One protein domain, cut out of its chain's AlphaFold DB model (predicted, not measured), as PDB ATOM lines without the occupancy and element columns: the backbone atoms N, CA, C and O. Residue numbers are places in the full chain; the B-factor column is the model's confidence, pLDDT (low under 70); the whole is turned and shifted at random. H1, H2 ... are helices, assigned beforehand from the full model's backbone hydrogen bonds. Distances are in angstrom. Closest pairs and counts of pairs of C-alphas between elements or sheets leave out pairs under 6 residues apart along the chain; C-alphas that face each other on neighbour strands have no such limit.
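What this domain is: This is residues 8 to 121 of the 1093 residues of an uncharacterized protein of Pleomorphomonas diazotrophica (UniProt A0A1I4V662). A long helix, H1, sticks out with residues 8 to 21 from a body of helices built round H4, and its last turns pack on H4 and H5. H2 packs on H4, with little H3 at the start of H2, while H5 and H6 fold back in turn at the last residues of H4. The printed part has 114 residues with six helices, H1 to H6 in chain order, and no named strand: all helix. It is only just compact, close to loose, with a radius of gyration of the C-alphas of 16.0 A and spans of 49 by 33 by 28 A.

Where its parts are: H1, residues 8 to 32, is 36.1 A long and begins at C-alpha 8 (108.619, 123.591, 136.387). H4, residues 68 to 86, measures 27.1 A, and H6, residues 104 to 121, 25.7 A, ending at C-alpha 121 (123.467, 125.848, 164.399). H2 is residues 43 to 54, 16.3 A; H5 residues 88 to 94, 9.7 A; H3 residues 61 to 65, 6.0 A.

How they stand to each other: H1 touches the hub, H4, with residues 26 to 31 alone, C-alphas of Ala 30 and Asn 76 closest at 4.9 A, at a steep tilt of 52 degrees, opposite ways. H2 touches H4, Ala 50 to Asp 75 closest by C-alphas at 5.3 A. H2 touches H3 with residues 43 to 47 alone, closest C-alphas Asp 43 and Glu 61, 5.2 A. H4 and H5 form a helical hairpin, as do H5 and H6, whose closest C-alphas, Thr 90 and Ala 111, are 5.6 A apart. H1 and H6 are apart. Every O i to N i+4 pair is within hydrogen-bond range in H2 to H6; in H1, 20 of 21.

The domain as a whole: The C-alphas farthest apart, of Glu 8 and Asp 62, are 50.5 A apart. The printed part has no cut and no long link. Residues 31 to 39 and 97 are under 70 in pLDDT.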
ATOM      1  N   GLU A   8     107.185 123.435 136.654       71.25
ATOM      2  CA  GLU A   8     108.619 123.591 136.387       71.25
ATOM      3  C   GLU A   8     108.943 124.980 135.809       71.25
ATOM      4  O   GLU A   8     109.886 125.635 136.258       71.25
ATOM      5  N   ASN A   9     108.135 125.471 134.860       77.12
ATOM      6  CA  ASN A   9     108.287 126.812 134.291       77.12
ATOM      7  C   ASN A   9     108.019 127.905 135.336       77.12
ATOM      8  O   ASN A   9     108.717 128.922 135.339       77.12
ATOM      9  N   TYR A  10     107.042 127.697 136.227       70.69
ATOM     10  CA  TYR A  10     106.738 128.628 137.318       70.69
ATOM     11  C   TYR A  10     107.885 128.714 138.335       70.69
ATOM     12  O   TYR A  10     108.303 129.816 138.694       70.69
ATOM     13  N   ASN A  11     108.461 127.575 138.730       73.69
ATOM     14  CA  ASN A  11     109.628 127.541 139.614       73.69
ATOM     15  C   ASN A  11     110.845 128.201 138.945       73.69
ATOM     16  O   ASN A  11     111.410 129.143 139.495       73.69
ATOM     17  N   ALA A  12     111.163 127.838 137.696       78.88
ATOM     18  CA  ALA A  12     112.245 128.470 136.939       78.88
ATOM     19  C   ALA A  12     112.028 129.983 136.707       78.88
ATOM     20  O   ALA A  12     112.991 130.738 136.569       78.88
ATOM     21  N   TYR A  13     110.778 130.457 136.661       82.25
ATOM     22  CA  TYR A  13     110.459 131.887 136.672       82.25
ATOM     23  C   TYR A  13     110.718 132.518 138.048       82.25
ATOM     24  O   TYR A  13     111.336 133.582 138.112       82.25
ATOM     25  N   LYS A  14     110.314 131.863 139.142       77.81
ATOM     26  CA  LYS A  14     110.547 132.344 140.512       77.81
ATOM     27  C   LYS A  14     112.024 132.396 140.890       77.81
ATOM     28  O   LYS A  14     112.433 133.361 141.528       77.81
ATOM     29  N   ASP A  15     112.834 131.447 140.438       77.38
ATOM     30  CA  ASP A  15     114.274 131.461 140.706       77.38
ATOM     31  C   ASP A  15     115.000 132.524 139.867       77.38
ATOM     32  O   ASP A  15     115.873 133.222 140.382       77.38
ATOM     33  N   ARG A  16     114.560 132.777 138.623       81.94
ATOM     34  CA  ARG A  16     114.996 133.966 137.862       81.94
ATOM     35  C   ARG A  16     114.578 135.279 138.531       81.94
ATOM     36  O   ARG A  16     115.333 136.244 138.451       81.94
ATOM     37  N   GLN A  17     113.410 135.329 139.178       72.81
ATOM     38  CA  GLN A  17     112.965 136.505 139.932       72.81
ATOM     39  C   GLN A  17     113.866 136.742 141.157       72.81
ATOM     40  O   GLN A  17     114.405 137.837 141.300       72.81
ATOM     41  N   ARG A  18     114.120 135.705 141.971       74.19
ATOM     42  CA  ARG A  18     115.054 135.752 143.115       74.19
ATOM     43  C   ARG A  18     116.435 136.269 142.706       74.19
ATOM     44  O   ARG A  18     116.874 137.285 143.231       74.19
ATOM     45  N   GLN A  19     117.037 135.682 141.670       71.38
ATOM     46  CA  GLN A  19     118.343 136.106 141.145       71.38
ATOM     47  C   GLN A  19     118.379 137.547 140.602       71.38
ATOM     48  O   GLN A  19     119.464 138.110 140.439       71.38
ATOM     49  N   GLN A  20     117.234 138.148 140.260       72.31
ATOM     50  CA  GLN A  20     117.156 139.562 139.874       72.31
ATOM     51  C   GLN A  20     117.003 140.475 141.090       72.31
ATOM     52  O   GLN A  20     117.635 141.531 141.131       72.31
ATOM     53  N   ASP A  21     116.202 140.080 142.077       72.88
ATOM     54  CA  ASP A  21     115.986 140.865 143.291       72.88
ATOM     55  C   ASP A  21     117.218 140.825 144.223       72.88
ATOM     56  O   ASP A  21     117.613 141.872 144.733       72.88
ATOM     57  N   GLU A  22     117.931 139.694 144.306       72.69
ATOM     58  CA  GLU A  22     119.268 139.576 144.920       72.69
ATOM     59  C   GLU A  22     120.259 140.573 144.297       72.69
ATOM     60  O   GLU A  22     120.826 141.412 144.995       72.69
ATOM     61  N   LYS A  23     120.408 140.568 142.963       73.44
ATOM     62  CA  LYS A  23     121.312 141.493 142.248       73.44
ATOM     63  C   LYS A  23     120.942 142.963 142.454       73.44
ATOM     64  O   LYS A  23     121.827 143.812 142.525       73.44
ATOM     65  N   ARG A  24     119.647 143.275 142.570       71.12
ATOM     66  CA  ARG A  24     119.162 144.622 142.915       71.12
ATOM     67  C   ARG A  24     119.512 145.006 144.349       71.12
ATOM     68  O   ARG A  24     119.829 146.167 144.587       71.12
ATOM     69  N   GLN A  25     119.473 144.062 145.287       71.19
ATOM     70  CA  GLN A  25     119.855 144.294 146.677       71.19
ATOM     71  C   GLN A  25     121.369 144.504 146.808       71.19
ATOM     72  O   GLN A  25     121.779 145.511 147.376       71.19
ATOM     73  N   THR A  26     122.194 143.663 146.176       72.25
ATOM     74  CA  THR A  26     123.653 143.855 146.085       72.25
ATOM     75  C   THR A  26     124.016 145.222 145.492       72.25
ATOM     76  O   THR A  26     124.875 145.912 146.031       72.25
ATOM     77  N   PHE A  27     123.333 145.655 144.424       72.06
ATOM     78  CA  PHE A  27     123.567 146.967 143.807       72.06
ATOM     79  C   PHE A  27     123.143 148.149 144.703       72.06
ATOM     80  O   PHE A  27     123.834 149.166 144.746       72.06
ATOM     81  N   ARG A  28     122.044 148.020 145.463       72.00
ATOM     82  CA  ARG A  28     121.643 149.024 146.469       72.00
ATOM     83  C   ARG A  28     122.662 149.137 147.598       72.00
ATOM     84  O   ARG A  28     123.083 150.241 147.907       72.00
ATOM     85  N   VAL A  29     123.126 148.012 148.140       74.62
ATOM     86  CA  VAL A  29     124.178 147.992 149.171       74.62
ATOM     87  C   VAL A  29     125.456 148.660 148.656       74.62
ATOM     88  O   VAL A  29     125.984 149.561 149.302       74.62
ATOM     89  N   ALA A  30     125.909 148.290 147.454       71.06
ATOM     90  CA  ALA A  30     127.101 148.862 146.829       71.06
ATOM     91  C   ALA A  30     127.005 150.381 146.575       71.06
ATOM     92  O   ALA A  30     128.031 151.057 146.574       71.06
ATOM     93  N   THR A  31     125.797 150.927 146.383       66.50
ATOM     94  CA  THR A  31     125.573 152.372 146.188       66.50
ATOM     95  C   THR A  31     125.350 153.123 147.505       66.50
ATOM     96  O   THR A  31     125.934 154.183 147.692       66.50
ATOM     97  N   GLN A  32     124.612 152.561 148.470       65.81
ATOM     98  CA  GLN A  32     124.377 153.166 149.797       65.81
ATOM     99  C   GLN A  32     125.646 153.281 150.665       65.81
ATOM    100  O   GLN A  32     125.672 154.058 151.623       65.81
ATOM    101  N   LEU A  33     126.697 152.524 150.340       61.12
ATOM    102  CA  LEU A  33     128.015 152.586 150.983       61.12
ATOM    103  C   LEU A  33     128.993 153.555 150.291       61.12
ATOM    104  O   LEU A  33     130.101 153.761 150.782       61.12
ATOM    105  N   GLY A  34     128.598 154.177 149.173       56.94
ATOM    106  CA  GLY A  34     129.437 155.130 148.438       56.94
ATOM    107  C   GLY A  34     129.699 156.451 149.175       56.94
ATOM    108  O   GLY A  34     130.707 157.103 148.903       56.94
ATOM    109  N   ASP A  35     128.848 156.828 150.130       55.94
ATOM    110  CA  ASP A  35     128.800 158.207 150.644       55.94
ATOM    111  C   ASP A  35     129.431 158.411 152.037       55.94
ATOM    112  O   ASP A  35     129.607 159.555 152.465       55.94
ATOM    113  N   HIS A  36     129.804 157.343 152.761       52.59
ATOM    114  CA  HIS A  36     130.199 157.451 154.176       52.59
ATOM    115  C   HIS A  36     131.541 156.799 154.556       52.59
ATOM    116  O   HIS A  36     131.622 155.664 155.017       52.59
ATOM    117  N   THR A  37     132.575 157.644 154.487       57.97
ATOM    118  CA  THR A  37     133.738 157.698 155.398       57.97
ATOM    119  C   THR A  37     134.613 156.450 155.571       57.97
ATOM    120  O   THR A  37     134.500 155.718 156.551       57.97
ATOM    121  N   SER A  38     135.659 156.389 154.754       46.59
ATOM    122  CA  SER A  38     137.034 156.189 155.234       46.59
ATOM    123  C   SER A  38     137.948 157.209 154.525       46.59
ATOM    124  O   SER A  38     137.470 157.970 153.676       46.59
ATOM    125  N   SER A  39     139.230 157.313 154.898       55.62
ATOM    126  CA  SER A  39     140.189 158.160 154.161       55.62
ATOM    127  C   SER A  39     140.227 157.755 152.681       55.62
ATOM    128  O   SER A  39     140.122 156.560 152.408       55.62
ATOM    129  N   PRO A  40     140.386 158.694 151.724       71.00
ATOM    130  CA  PRO A  40     140.336 158.370 150.300       71.00
ATOM    131  C   PRO A  40     141.371 157.293 149.957       71.00
ATOM    132  O   PRO A  40     142.577 157.517 150.073       71.00
ATOM    133  N   VAL A  41     140.866 156.119 149.573       79.75
ATOM    134  CA  VAL A  41     141.657 154.946 149.189       79.75
ATOM    135  C   VAL A  41     142.551 155.342 148.017       79.75
ATOM    136  O   VAL A  41     142.063 155.910 147.040       79.75
ATOM    137  N   SER A  42     143.860 155.092 148.113       90.81
ATOM    138  CA  SER A  42     144.777 155.495 147.041       90.81
ATOM    139  C   SER A  42     144.503 154.708 145.758       90.81
ATOM    140  O   SER A  42     144.030 153.573 145.813       90.81
ATOM    141  N   ASP A  43     144.838 155.275 144.594       92.12
ATOM    142  CA  ASP A  43     144.644 154.593 143.305       92.12
ATOM    143  C   ASP A  43     145.315 153.202 143.286       92.12
ATOM    144  O   ASP A  43     144.740 152.249 142.766       92.12
ATOM    145  N   GLY A  44     146.487 153.054 143.920       92.69
ATOM    146  CA  GLY A  44     147.167 151.767 144.105       92.69
ATOM    147  C   GLY A  44     146.437 150.800 145.045       92.69
ATOM    148  O   GLY A  44     146.275 149.629 144.705       92.69
ATOM    149  N   GLN A  45     145.919 151.265 146.188       91.25
ATOM    150  CA  GLN A  45     145.103 150.422 147.077       91.25
ATOM    151  C   GLN A  45     143.815 149.956 146.386       91.25
ATOM    152  O   GLN A  45     143.430 148.795 146.512       91.25
ATOM    153  N   LEU A  46     143.174 150.840 145.619       89.94
ATOM    154  CA  LEU A  46     141.967 150.537 144.855       89.94
ATOM    155  C   LEU A  46     142.270 149.558 143.700       89.94
ATOM    156  O   LEU A  46     141.476 148.654 143.429       89.94
ATOM    157  N   ALA A  47     143.452 149.667 143.077       89.31
ATOM    158  CA  ALA A  47     143.961 148.701 142.103       89.31
ATOM    159  C   ALA A  47     144.155 147.302 142.712       89.31
ATOM    160  O   ALA A  47     143.757 146.306 142.104       89.31
ATOM    161  N   GLU A  48     144.761 147.214 143.901       90.88
ATOM    162  CA  GLU A  48     144.984 145.953 144.617       90.88
ATOM    163  C   GLU A  48     143.677 145.322 145.110       90.88
ATOM    164  O   GLU A  48     143.497 144.110 144.981       90.88
ATOM    165  N   GLN A  49     142.746 146.128 145.626       87.00
ATOM    166  CA  GLN A  49     141.426 145.676 146.070       87.00
ATOM    167  C   GLN A  49     140.615 145.102 144.900       87.00
ATOM    168  O   GLN A  49     140.202 143.941 144.953       87.00
ATOM    169  N   ALA A  50     140.498 145.839 143.790       82.31
ATOM    170  CA  ALA A  50     139.816 145.362 142.587       82.31
ATOM    171  C   ALA A  50     140.500 144.127 141.962       82.31
ATOM    172  O   ALA A  50     139.823 143.219 141.474       82.31
ATOM    173  N   ALA A  51     141.832 144.039 142.003       84.94
ATOM    174  CA  ALA A  51     142.573 142.858 141.559       84.94
ATOM    175  C   ALA A  51     142.282 141.625 142.430       84.94
ATOM    176  O   ALA A  51     141.917 140.572 141.906       84.94
ATOM    177  N   LYS A  52     142.354 141.775 143.758       87.00
ATOM    178  CA  LYS A  52     142.030 140.734 144.745       87.00
ATOM    179  C   LYS A  52     140.576 140.263 144.634       87.00
ATOM    180  O   LYS A  52     140.314 139.072 144.766       87.00
ATOM    181  N   ALA A  53     139.653 141.180 144.349       76.75
ATOM    182  CA  ALA A  53     138.240 140.903 144.118       76.75
ATOM    183  C   ALA A  53     137.963 140.124 142.816       76.75
ATOM    184  O   ALA A  53     137.066 139.284 142.776       76.75
ATOM    185  N   THR A  54     138.716 140.403 141.747       76.50
ATOM    186  CA  THR A  54     138.481 139.837 140.402       76.50
ATOM    187  C   THR A  54     139.401 138.668 140.037       76.50
ATOM    188  O   THR A  54     139.214 138.062 138.984       76.50
ATOM    189  N   GLY A  55     140.407 138.357 140.861       83.75
ATOM    190  CA  GLY A  55     141.464 137.392 140.529       83.75
ATOM    191  C   GLY A  55     142.446 137.886 139.454       83.75
ATOM    192  O   GLY A  55     143.185 137.085 138.882       83.75
ATOM    193  N   SER A  56     142.445 139.189 139.156       88.94
ATOM    194  CA  SER A  56     143.307 139.816 138.144       88.94
ATOM    195  C   SER A  56     144.622 140.330 138.747       88.94
ATOM    196  O   SER A  56     144.838 140.275 139.955       88.94
ATOM    197  N   LYS A  57     145.521 140.864 137.909       92.88
ATOM    198  CA  LYS A  57     146.655 141.678 138.384       92.88
ATOM    199  C   LYS A  57     146.196 143.118 138.675       92.88
ATOM    200  O   LYS A  57     145.281 143.575 137.988       92.88
ATOM    201  N   PRO A  58     146.834 143.843 139.617       95.00
ATOM    202  CA  PRO A  58     146.588 145.269 139.829       95.00
ATOM    203  C   PRO A  58     146.693 146.079 138.536       95.00
ATOM    204  O   PRO A  58     147.614 145.895 137.734       95.00
ATOM    205  N   ALA A  59     145.729 146.973 138.343       93.62
ATOM    206  CA  ALA A  59     145.759 147.972 137.287       93.62
ATOM    207  C   ALA A  59     146.863 149.017 137.565       93.62
ATOM    208  O   ALA A  59     147.097 149.345 138.728       93.62
ATOM    209  N   PRO A  60     147.530 149.581 136.538       95.81
ATOM    210  CA  PRO A  60     148.424 150.721 136.735       95.81
ATOM    211  C   PRO A  60     147.671 151.904 137.353       95.81
ATOM    212  O   PRO A  60     146.558 152.208 136.916       95.81
ATOM    213  N   GLU A  61     148.278 152.595 138.322       93.12
ATOM    214  CA  GLU A  61     147.604 153.658 139.086       93.12
ATOM    215  C   GLU A  61     147.010 154.754 138.198       93.12
ATOM    216  O   GLU A  61     145.900 155.202 138.457       93.12
ATOM    217  N   ASP A  62     147.682 155.147 137.112       91.62
ATOM    218  CA  ASP A  62     147.165 156.160 136.180       91.62
ATOM    219  C   ASP A  62     145.863 155.720 135.486       91.62
ATOM    220  O   ASP A  62     144.989 156.546 135.217       91.62
ATOM    221  N   MET A  63     145.696 154.414 135.232       93.19
ATOM    222  CA  MET A  63     144.454 153.862 134.681       93.19
ATOM    223  C   MET A  63     143.348 153.823 135.737       93.19
ATOM    224  O   MET A  63     142.191 154.072 135.400       93.19
ATOM    225  N   VAL A  64     143.687 153.552 137.001       94.56
ATOM    226  CA  VAL A  64     142.724 153.613 138.109       94.56
ATOM    227  C   VAL A  64     142.303 155.051 138.377       94.56
ATOM    228  O   VAL A  64     141.110 155.318 138.401       94.56
ATOM    229  N   ARG A  65     143.237 156.003 138.436       93.62
ATOM    230  CA  ARG A  65     142.964 157.435 138.621       93.62
ATOM    231  C   ARG A  65     142.035 158.000 137.550       93.62
ATOM    232  O   ARG A  65     141.112 158.748 137.856       93.62
ATOM    233  N   ALA A  66     142.241 157.601 136.293       90.62
ATOM    234  CA  ALA A  66     141.377 157.976 135.173       90.62
ATOM    235  C   ALA A  66     139.970 157.338 135.223       90.62
ATOM    236  O   ALA A  66     139.084 157.773 134.493       90.62
ATOM    237  N   ASN A  67     139.759 156.317 136.061       93.50
ATOM    238  CA  ASN A  67     138.528 155.527 136.156       93.50
ATOM    239  C   ASN A  67     138.112 155.282 137.624       93.50
ATOM    240  O   ASN A  67     137.515 154.248 137.926       93.50
ATOM    241  N   HIS A  68     138.447 156.196 138.545       89.75
ATOM    242  CA  HIS A  68     138.487 155.911 139.989       89.75
ATOM    243  C   HIS A  68     137.142 155.386 140.523       89.75
ATOM    244  O   HIS A  68     137.094 154.337 141.164       89.75
ATOM    245  N   GLU A  69     136.027 156.024 140.155       86.06
ATOM    246  CA  GLU A  69     134.688 155.573 140.561       86.06
ATOM    247  C   GLU A  69     134.282 154.213 139.955       86.06
ATOM    248  O   GLU A  69     133.541 153.476 140.594       86.06
ATOM    249  N   LEU A  70     134.796 153.813 138.782       85.44
ATOM    250  CA  LEU A  70     134.516 152.484 138.204       85.44
ATOM    251  C   LEU A  70     135.251 151.370 138.961       85.44
ATOM    252  O   LEU A  70     134.692 150.297 139.182       85.44
ATOM    253  N   PHE A  71     136.491 151.624 139.391       88.88
ATOM    254  CA  PHE A  71     137.226 150.702 140.264       88.88
ATOM    255  C   PHE A  71     136.583 150.620 141.656       88.88
ATOM    256  O   PHE A  71     136.465 149.532 142.222       88.88
ATOM    257  N   ARG A  72     136.083 151.749 142.166       85.94
ATOM    258  CA  ARG A  72     135.362 151.850 143.439       85.94
ATOM    259  C   ARG A  72     133.989 151.172 143.406       85.94
ATOM    260  O   ARG A  72     133.638 150.486 144.361       85.94
ATOM    261  N   GLU A  73     133.238 151.289 142.308       83.38
ATOM    262  CA  GLU A  73     131.991 150.543 142.085       83.38
ATOM    263  C   GLU A  73     132.267 149.035 141.993       83.38
ATOM    264  O   GLU A  73     131.571 148.245 142.633       83.38
ATOM    265  N   ALA A  74     133.305 148.627 141.252       82.88
ATOM    266  CA  ALA A  74     133.689 147.224 141.123       82.88
ATOM    267  C   ALA A  74     134.059 146.590 142.477       82.88
ATOM    268  O   ALA A  74     133.609 145.481 142.768       82.88
ATOM    269  N   ASP A  75     134.815 147.299 143.319       85.44
ATOM    270  CA  ASP A  75     135.169 146.849 144.667       85.44
ATOM    271  C   ASP A  75     133.965 146.858 145.634       85.44
ATOM    272  O   ASP A  75     133.694 145.839 146.271       85.44
ATOM    273  N   ASN A  76     133.161 147.934 145.675       85.25
ATOM    274  CA  ASN A  76     131.900 147.979 146.442       85.25
ATOM    275  C   ASN A  76     130.984 146.793 146.099       85.25
ATOM    276  O   ASN A  76     130.421 146.142 146.983       85.25
ATOM    277  N   LYS A  77     130.850 146.493 144.804       85.88
ATOM    278  CA  LYS A  77     130.047 145.380 144.304       85.88
ATOM    279  C   LYS A  77     130.645 144.027 144.680       85.88
ATOM    280  O   LYS A  77     129.900 143.155 145.117       85.88
ATOM    281  N   ALA A  78     131.954 143.833 144.536       84.50
ATOM    282  CA  ALA A  78     132.601 142.570 144.884       84.50
ATOM    283  C   ALA A  78     132.550 142.284 146.394       84.50
ATOM    284  O   ALA A  78     132.294 141.145 146.791       84.50
ATOM    285  N   TRP A  79     132.707 143.314 147.229       90.31
ATOM    286  CA  TRP A  79     132.480 143.228 148.671       90.31
ATOM    287  C   TRP A  79     131.024 142.833 148.978       90.31
ATOM    288  O   TRP A  79     130.791 141.852 149.685       90.31
ATOM    289  N   ALA A  80     130.033 143.490 148.366       87.25
ATOM    290  CA  ALA A  80     128.622 143.150 148.570       87.25
ATOM    291  C   ALA A  80     128.264 141.739 148.048       87.25
ATOM    292  O   ALA A  80     127.467 141.029 148.664       87.25
ATOM    293  N   GLU A  81     128.880 141.282 146.951       88.31
ATOM    294  CA  GLU A  81     128.763 139.902 146.461       88.31
ATOM    295  C   GLU A  81     129.446 138.873 147.378       88.31
ATOM    296  O   GLU A  81     129.016 137.719 147.401       88.31
ATOM    297  N   LYS A  82     130.497 139.249 148.122       89.12
ATOM    298  CA  LYS A  82     131.119 138.402 149.154       89.12
ATOM    299  C   LYS A  82     130.189 138.263 150.358       89.12
ATOM    300  O   LYS A  82     129.840 137.140 150.719       89.12
ATOM    301  N   ILE A  83     129.726 139.383 150.919       87.31
ATOM    302  CA  ILE A  83     128.786 139.396 152.053       87.31
ATOM    303  C   ILE A  83     127.509 138.619 151.698       87.31
ATOM    304  O   ILE A  83     127.071 137.792 152.484       87.31
ATOM    305  N   GLY A  84     126.972 138.762 150.483       89.19
ATOM    306  CA  GLY A  84     125.806 137.987 150.036       89.19
ATOM    307  C   GLY A  84     125.991 136.463 149.986       89.19
ATOM    308  O   GLY A  84     125.011 135.738 150.131       89.19
ATOM    309  N   LYS A  85     127.223 135.970 149.792       90.06
ATOM    310  CA  LYS A  85     127.548 134.528 149.770       90.06
ATOM    311  C   LYS A  85     127.857 133.977 151.162       90.06
ATOM    312  O   LYS A  85     127.590 132.810 151.425       90.06
ATOM    313  N   GLU A  86     128.452 134.798 152.025       91.19
ATOM    314  CA  GLU A  86     128.954 134.395 153.345       91.19
ATOM    315  C   GLU A  86     127.997 134.715 154.508       91.19
ATOM    316  O   GLU A  86     128.070 134.061 155.545       91.19
ATOM    317  N   ALA A  87     127.142 135.728 154.350       94.88
ATOM    318  CA  ALA A  87     126.316 136.327 155.398       94.88
ATOM    319  C   ALA A  87     125.056 137.023 154.810       94.88
ATOM    320  O   ALA A  87     124.962 138.259 154.770       94.88
ATOM    321  N   PRO A  88     124.089 136.253 154.274       90.06
ATOM    322  CA  PRO A  88     122.912 136.797 153.594       90.06
ATOM    323  C   PRO A  88     121.986 137.641 154.489       90.06
ATOM    324  O   PRO A  88     121.354 138.568 153.977       90.06
ATOM    325  N   ILE A  89     121.904 137.386 155.801       89.12
ATOM    326  CA  ILE A  89     121.124 138.228 156.729       89.12
ATOM    327  C   ILE A  89     121.811 139.591 156.877       89.12
ATOM    328  O   ILE A  89     121.147 140.626 156.850       89.12
ATOM    329  N   THR A  90     123.140 139.617 156.942       90.38
ATOM    330  CA  THR A  90     123.934 140.847 156.988       90.38
ATOM    331  C   THR A  90     123.796 141.658 155.699       90.38
ATOM    332  O   THR A  90     123.610 142.874 155.773       90.38
ATOM    333  N   LEU A  91     123.771 141.015 154.521       90.81
ATOM    334  CA  LEU A  91     123.431 141.709 153.267       90.81
ATOM    335  C   LEU A  91     121.997 142.268 153.304       90.81
ATOM    336  O   LEU A  91     121.754 143.378 152.825       90.81
ATOM    337  N   ALA A  92     121.048 141.535 153.894       84.50
ATOM    338  CA  ALA A  92     119.673 142.004 154.031       84.50
ATOM    339  C   ALA A  92     119.564 143.240 154.942       84.50
ATOM    340  O   ALA A  92     118.877 144.195 154.583       84.50
ATOM    341  N   VAL A  93     120.298 143.262 156.061       85.50
ATOM    342  CA  VAL A  93     120.414 144.416 156.968       85.50
ATOM    343  C   VAL A  93     121.099 145.601 156.279       85.50
ATOM    344  O   VAL A  93     120.632 146.731 156.420       85.50
ATOM    345  N   ALA A  94     122.159 145.373 155.500       85.31
ATOM    346  CA  ALA A  94     122.825 146.426 154.730       85.31
ATOM    347  C   ALA A  94     121.922 147.032 153.637       85.31
ATOM    348  O   ALA A  94     122.054 148.210 153.316       85.31
ATOM    349  N   GLY A  95     121.010 146.237 153.063       83.19
ATOM    350  CA  GLY A  95     120.143 146.638 151.949       83.19
ATOM    351  C   GLY A  95     118.758 147.181 152.325       83.19
ATOM    352  O   GLY A  95     117.970 147.461 151.417       83.19
ATOM    353  N   ASP A  96     118.423 147.305 153.616       82.19
ATOM    354  CA  ASP A  96     117.178 147.955 154.055       82.19
ATOM    355  C   ASP A  96     117.360 149.489 154.059       82.19
ATOM    356  O   ASP A  96     118.171 150.001 154.833       82.19
ATOM    357  N   PRO A  97     116.596 150.261 153.257       68.38
ATOM    358  CA  PRO A  97     116.684 151.725 153.232       68.38
ATOM    359  C   PRO A  97     116.267 152.418 154.544       68.38
ATOM    360  O   PRO A  97     116.395 153.637 154.643       68.38
ATOM    361  N   LYS A  98     115.762 151.689 155.548       75.38
ATOM    362  CA  LYS A  98     115.536 152.202 156.911       75.38
ATOM    363  C   LYS A  98     116.809 152.250 157.757       75.38
ATOM    364  O   LYS A  98     116.848 152.990 158.740       75.38
ATOM    365  N   ASN A  99     117.824 151.456 157.418       76.56
ATOM    366  CA  ASN A  99     119.072 151.418 158.164       76.56
ATOM    367  C   ASN A  99     119.981 152.569 157.725       76.56
ATOM    368  O   ASN A  99     120.251 152.765 156.542       76.56
ATOM    369  N   VAL A 100     120.466 153.338 158.703       71.25
ATOM    370  CA  VAL A 100     121.474 154.378 158.467       71.25
ATOM    371  C   VAL A 100     122.751 153.701 157.979       71.25
ATOM    372  O   VAL A 100     123.245 152.798 158.658       71.25
ATOM    373  N   SER A 101     123.270 154.144 156.831       75.94
ATOM    374  CA  SER A 101     124.507 153.626 156.238       75.94
ATOM    375  C   SER A 101     125.657 153.649 157.254       75.94
ATOM    376  O   SER A 101     125.826 154.619 158.000       75.94
ATOM    377  N   ARG A 102     126.412 152.550 157.323       82.62
ATOM    378  CA  ARG A 102     127.546 152.349 158.240       82.62
ATOM    379  C   ARG A 102     128.821 152.050 157.440       82.62
ATOM    380  O   ARG A 102     128.706 151.550 156.325       82.62
ATOM    381  N   PRO A 103     130.020 152.286 158.002       82.25
ATOM    382  CA  PRO A 103     131.274 151.836 157.394       82.25
ATOM    383  C   PRO A 103     131.271 150.321 157.122       82.25
ATOM    384  O   PRO A 103     130.610 149.566 157.846       82.25
ATOM    385  N   ARG A 104     132.002 149.861 156.096       84.88
ATOM    386  CA  ARG A 104     132.025 148.438 155.686       84.88
ATOM    387  C   ARG A 104     132.417 147.511 156.834       84.88
ATOM    388  O   ARG A 104     131.812 146.459 157.003       84.88
ATOM    389  N   GLU A 105     133.350 147.959 157.665       84.06
ATOM    390  CA  GLU A 105     133.919 147.250 158.810       84.06
ATOM    391  C   GLU A 105     132.840 146.817 159.820       84.06
ATOM    392  O   GLU A 105     132.946 145.761 160.443       84.06
ATOM    393  N   TYR A 106     131.759 147.599 159.950       87.38
ATOM    394  CA  TYR A 106     130.606 147.249 160.784       87.38
ATOM    395  C   TYR A 106     129.827 146.053 160.213       87.38
ATOM    396  O   TYR A 106     129.414 145.159 160.953       87.38
ATOM    397  N   TYR A 107     129.654 146.008 158.891       88.94
ATOM    398  CA  TYR A 107     128.998 144.895 158.211       88.94
ATOM    399  C   TYR A 107     129.915 143.668 158.095       88.94
ATOM    400  O   TYR A 107     129.429 142.554 158.241       88.94
ATOM    401  N   ASP A 108     131.233 143.836 157.938       87.62
ATOM    402  CA  ASP A 108     132.198 142.728 158.019       87.62
ATOM    403  C   ASP A 108     132.174 142.058 159.413       87.62
ATOM    404  O   ASP A 108     132.237 140.827 159.523       87.62
ATOM    405  N   ALA A 109     132.002 142.842 160.485       86.00
ATOM    406  CA  ALA A 109     131.827 142.324 161.844       86.00
ATOM    407  C   ALA A 109     130.494 141.569 162.028       86.00
ATOM    408  O   ALA A 109     130.485 140.470 162.587       86.00
ATOM    409  N   LEU A 110     129.378 142.105 161.515       87.25
ATOM    410  CA  LEU A 110     128.080 141.410 161.521       87.25
ATOM    411  C   LEU A 110     128.119 140.102 160.712       87.25
ATOM    412  O   LEU A 110     127.647 139.071 161.188       87.25
ATOM    413  N   ALA A 111     128.760 140.114 159.541       92.12
ATOM    414  CA  ALA A 111     128.926 138.932 158.704       92.12
ATOM    415  C   ALA A 111     129.762 137.849 159.399       92.12
ATOM    416  O   ALA A 111     129.454 136.660 159.311       92.12
ATOM    417  N   SER A 112     130.794 138.259 160.142       89.12
ATOM    418  CA  SER A 112     131.608 137.352 160.957       89.12
ATOM    419  C   SER A 112     130.789 136.698 162.079       89.12
ATOM    420  O   SER A 112     130.935 135.498 162.319       89.12
ATOM    421  N   LEU A 113     129.886 137.448 162.723       87.69
ATOM    422  CA  LEU A 113     128.955 136.914 163.725       87.69
ATOM    423  C   LEU A 113     127.998 135.885 163.101       87.69
ATOM    424  O   LEU A 113     127.873 134.771 163.609       87.69
ATOM    425  N   GLU A 114     127.373 136.230 161.972       93.44
ATOM    426  CA  GLU A 114     126.429 135.367 161.250       93.44
ATOM    427  C   GLU A 114     127.067 134.029 160.843       93.44
ATOM    428  O   GLU A 114     126.478 132.969 161.067       93.44
ATOM    429  N   GLN A 115     128.309 134.049 160.342       91.50
ATOM    430  CA  GLN A 115     129.068 132.834 160.032       91.50
ATOM    431  C   GLN A 115     129.307 131.941 161.259       91.50
ATOM    432  O   GLN A 115     129.259 130.713 161.143       91.50
ATOM    433  N   VAL A 116     129.596 132.525 162.426       87.81
ATOM    434  CA  VAL A 116     129.822 131.768 163.670       87.81
ATOM    435  C   VAL A 116     128.513 131.158 164.171       87.81
ATOM    436  O   VAL A 116     128.481 129.965 164.475       87.81
ATOM    437  N   THR A 117     127.416 131.921 164.179       83.56
ATOM    438  CA  THR A 117     126.089 131.406 164.545       83.56
ATOM    439  C   THR A 117     125.630 130.305 163.587       83.56
ATOM    440  O   THR A 117     125.163 129.264 164.043       83.56
ATOM    441  N   GLY A 118     125.827 130.469 162.274       85.06
ATOM    442  CA  GLY A 118     125.497 129.450 161.273       85.06
ATOM    443  C   GLY A 118     126.255 128.135 161.485       85.06
ATOM    444  O   GLY A 118     125.650 127.063 161.445       85.06
ATOM    445  N   LYS A 119     127.557 128.204 161.798       85.69
ATOM    446  CA  LYS A 119     128.377 127.025 162.141       85.69
ATOM    447  C   LYS A 119     127.906 126.349 163.433       85.69
ATOM    448  O   LYS A 119     127.837 125.124 163.474       85.69
ATOM    449  N   LEU A 120     127.536 127.121 164.459       73.75
ATOM    450  CA  LEU A 120     127.019 126.586 165.724       73.75
ATOM    451  C   LEU A 120     125.660 125.885 165.544       73.75
ATOM    452  O   LEU A 120     125.451 124.798 166.079       73.75
ATOM    453  N   VAL A 121     124.760 126.463 164.740       77.44
ATOM    454  CA  VAL A 121     123.467 125.848 164.399       77.44
ATOM    455  C   VAL A 121     123.672 124.564 163.593       77.44
ATOM    456  O   VAL A 121     123.075 123.545 163.938       77.44
TER     457      VAL A 121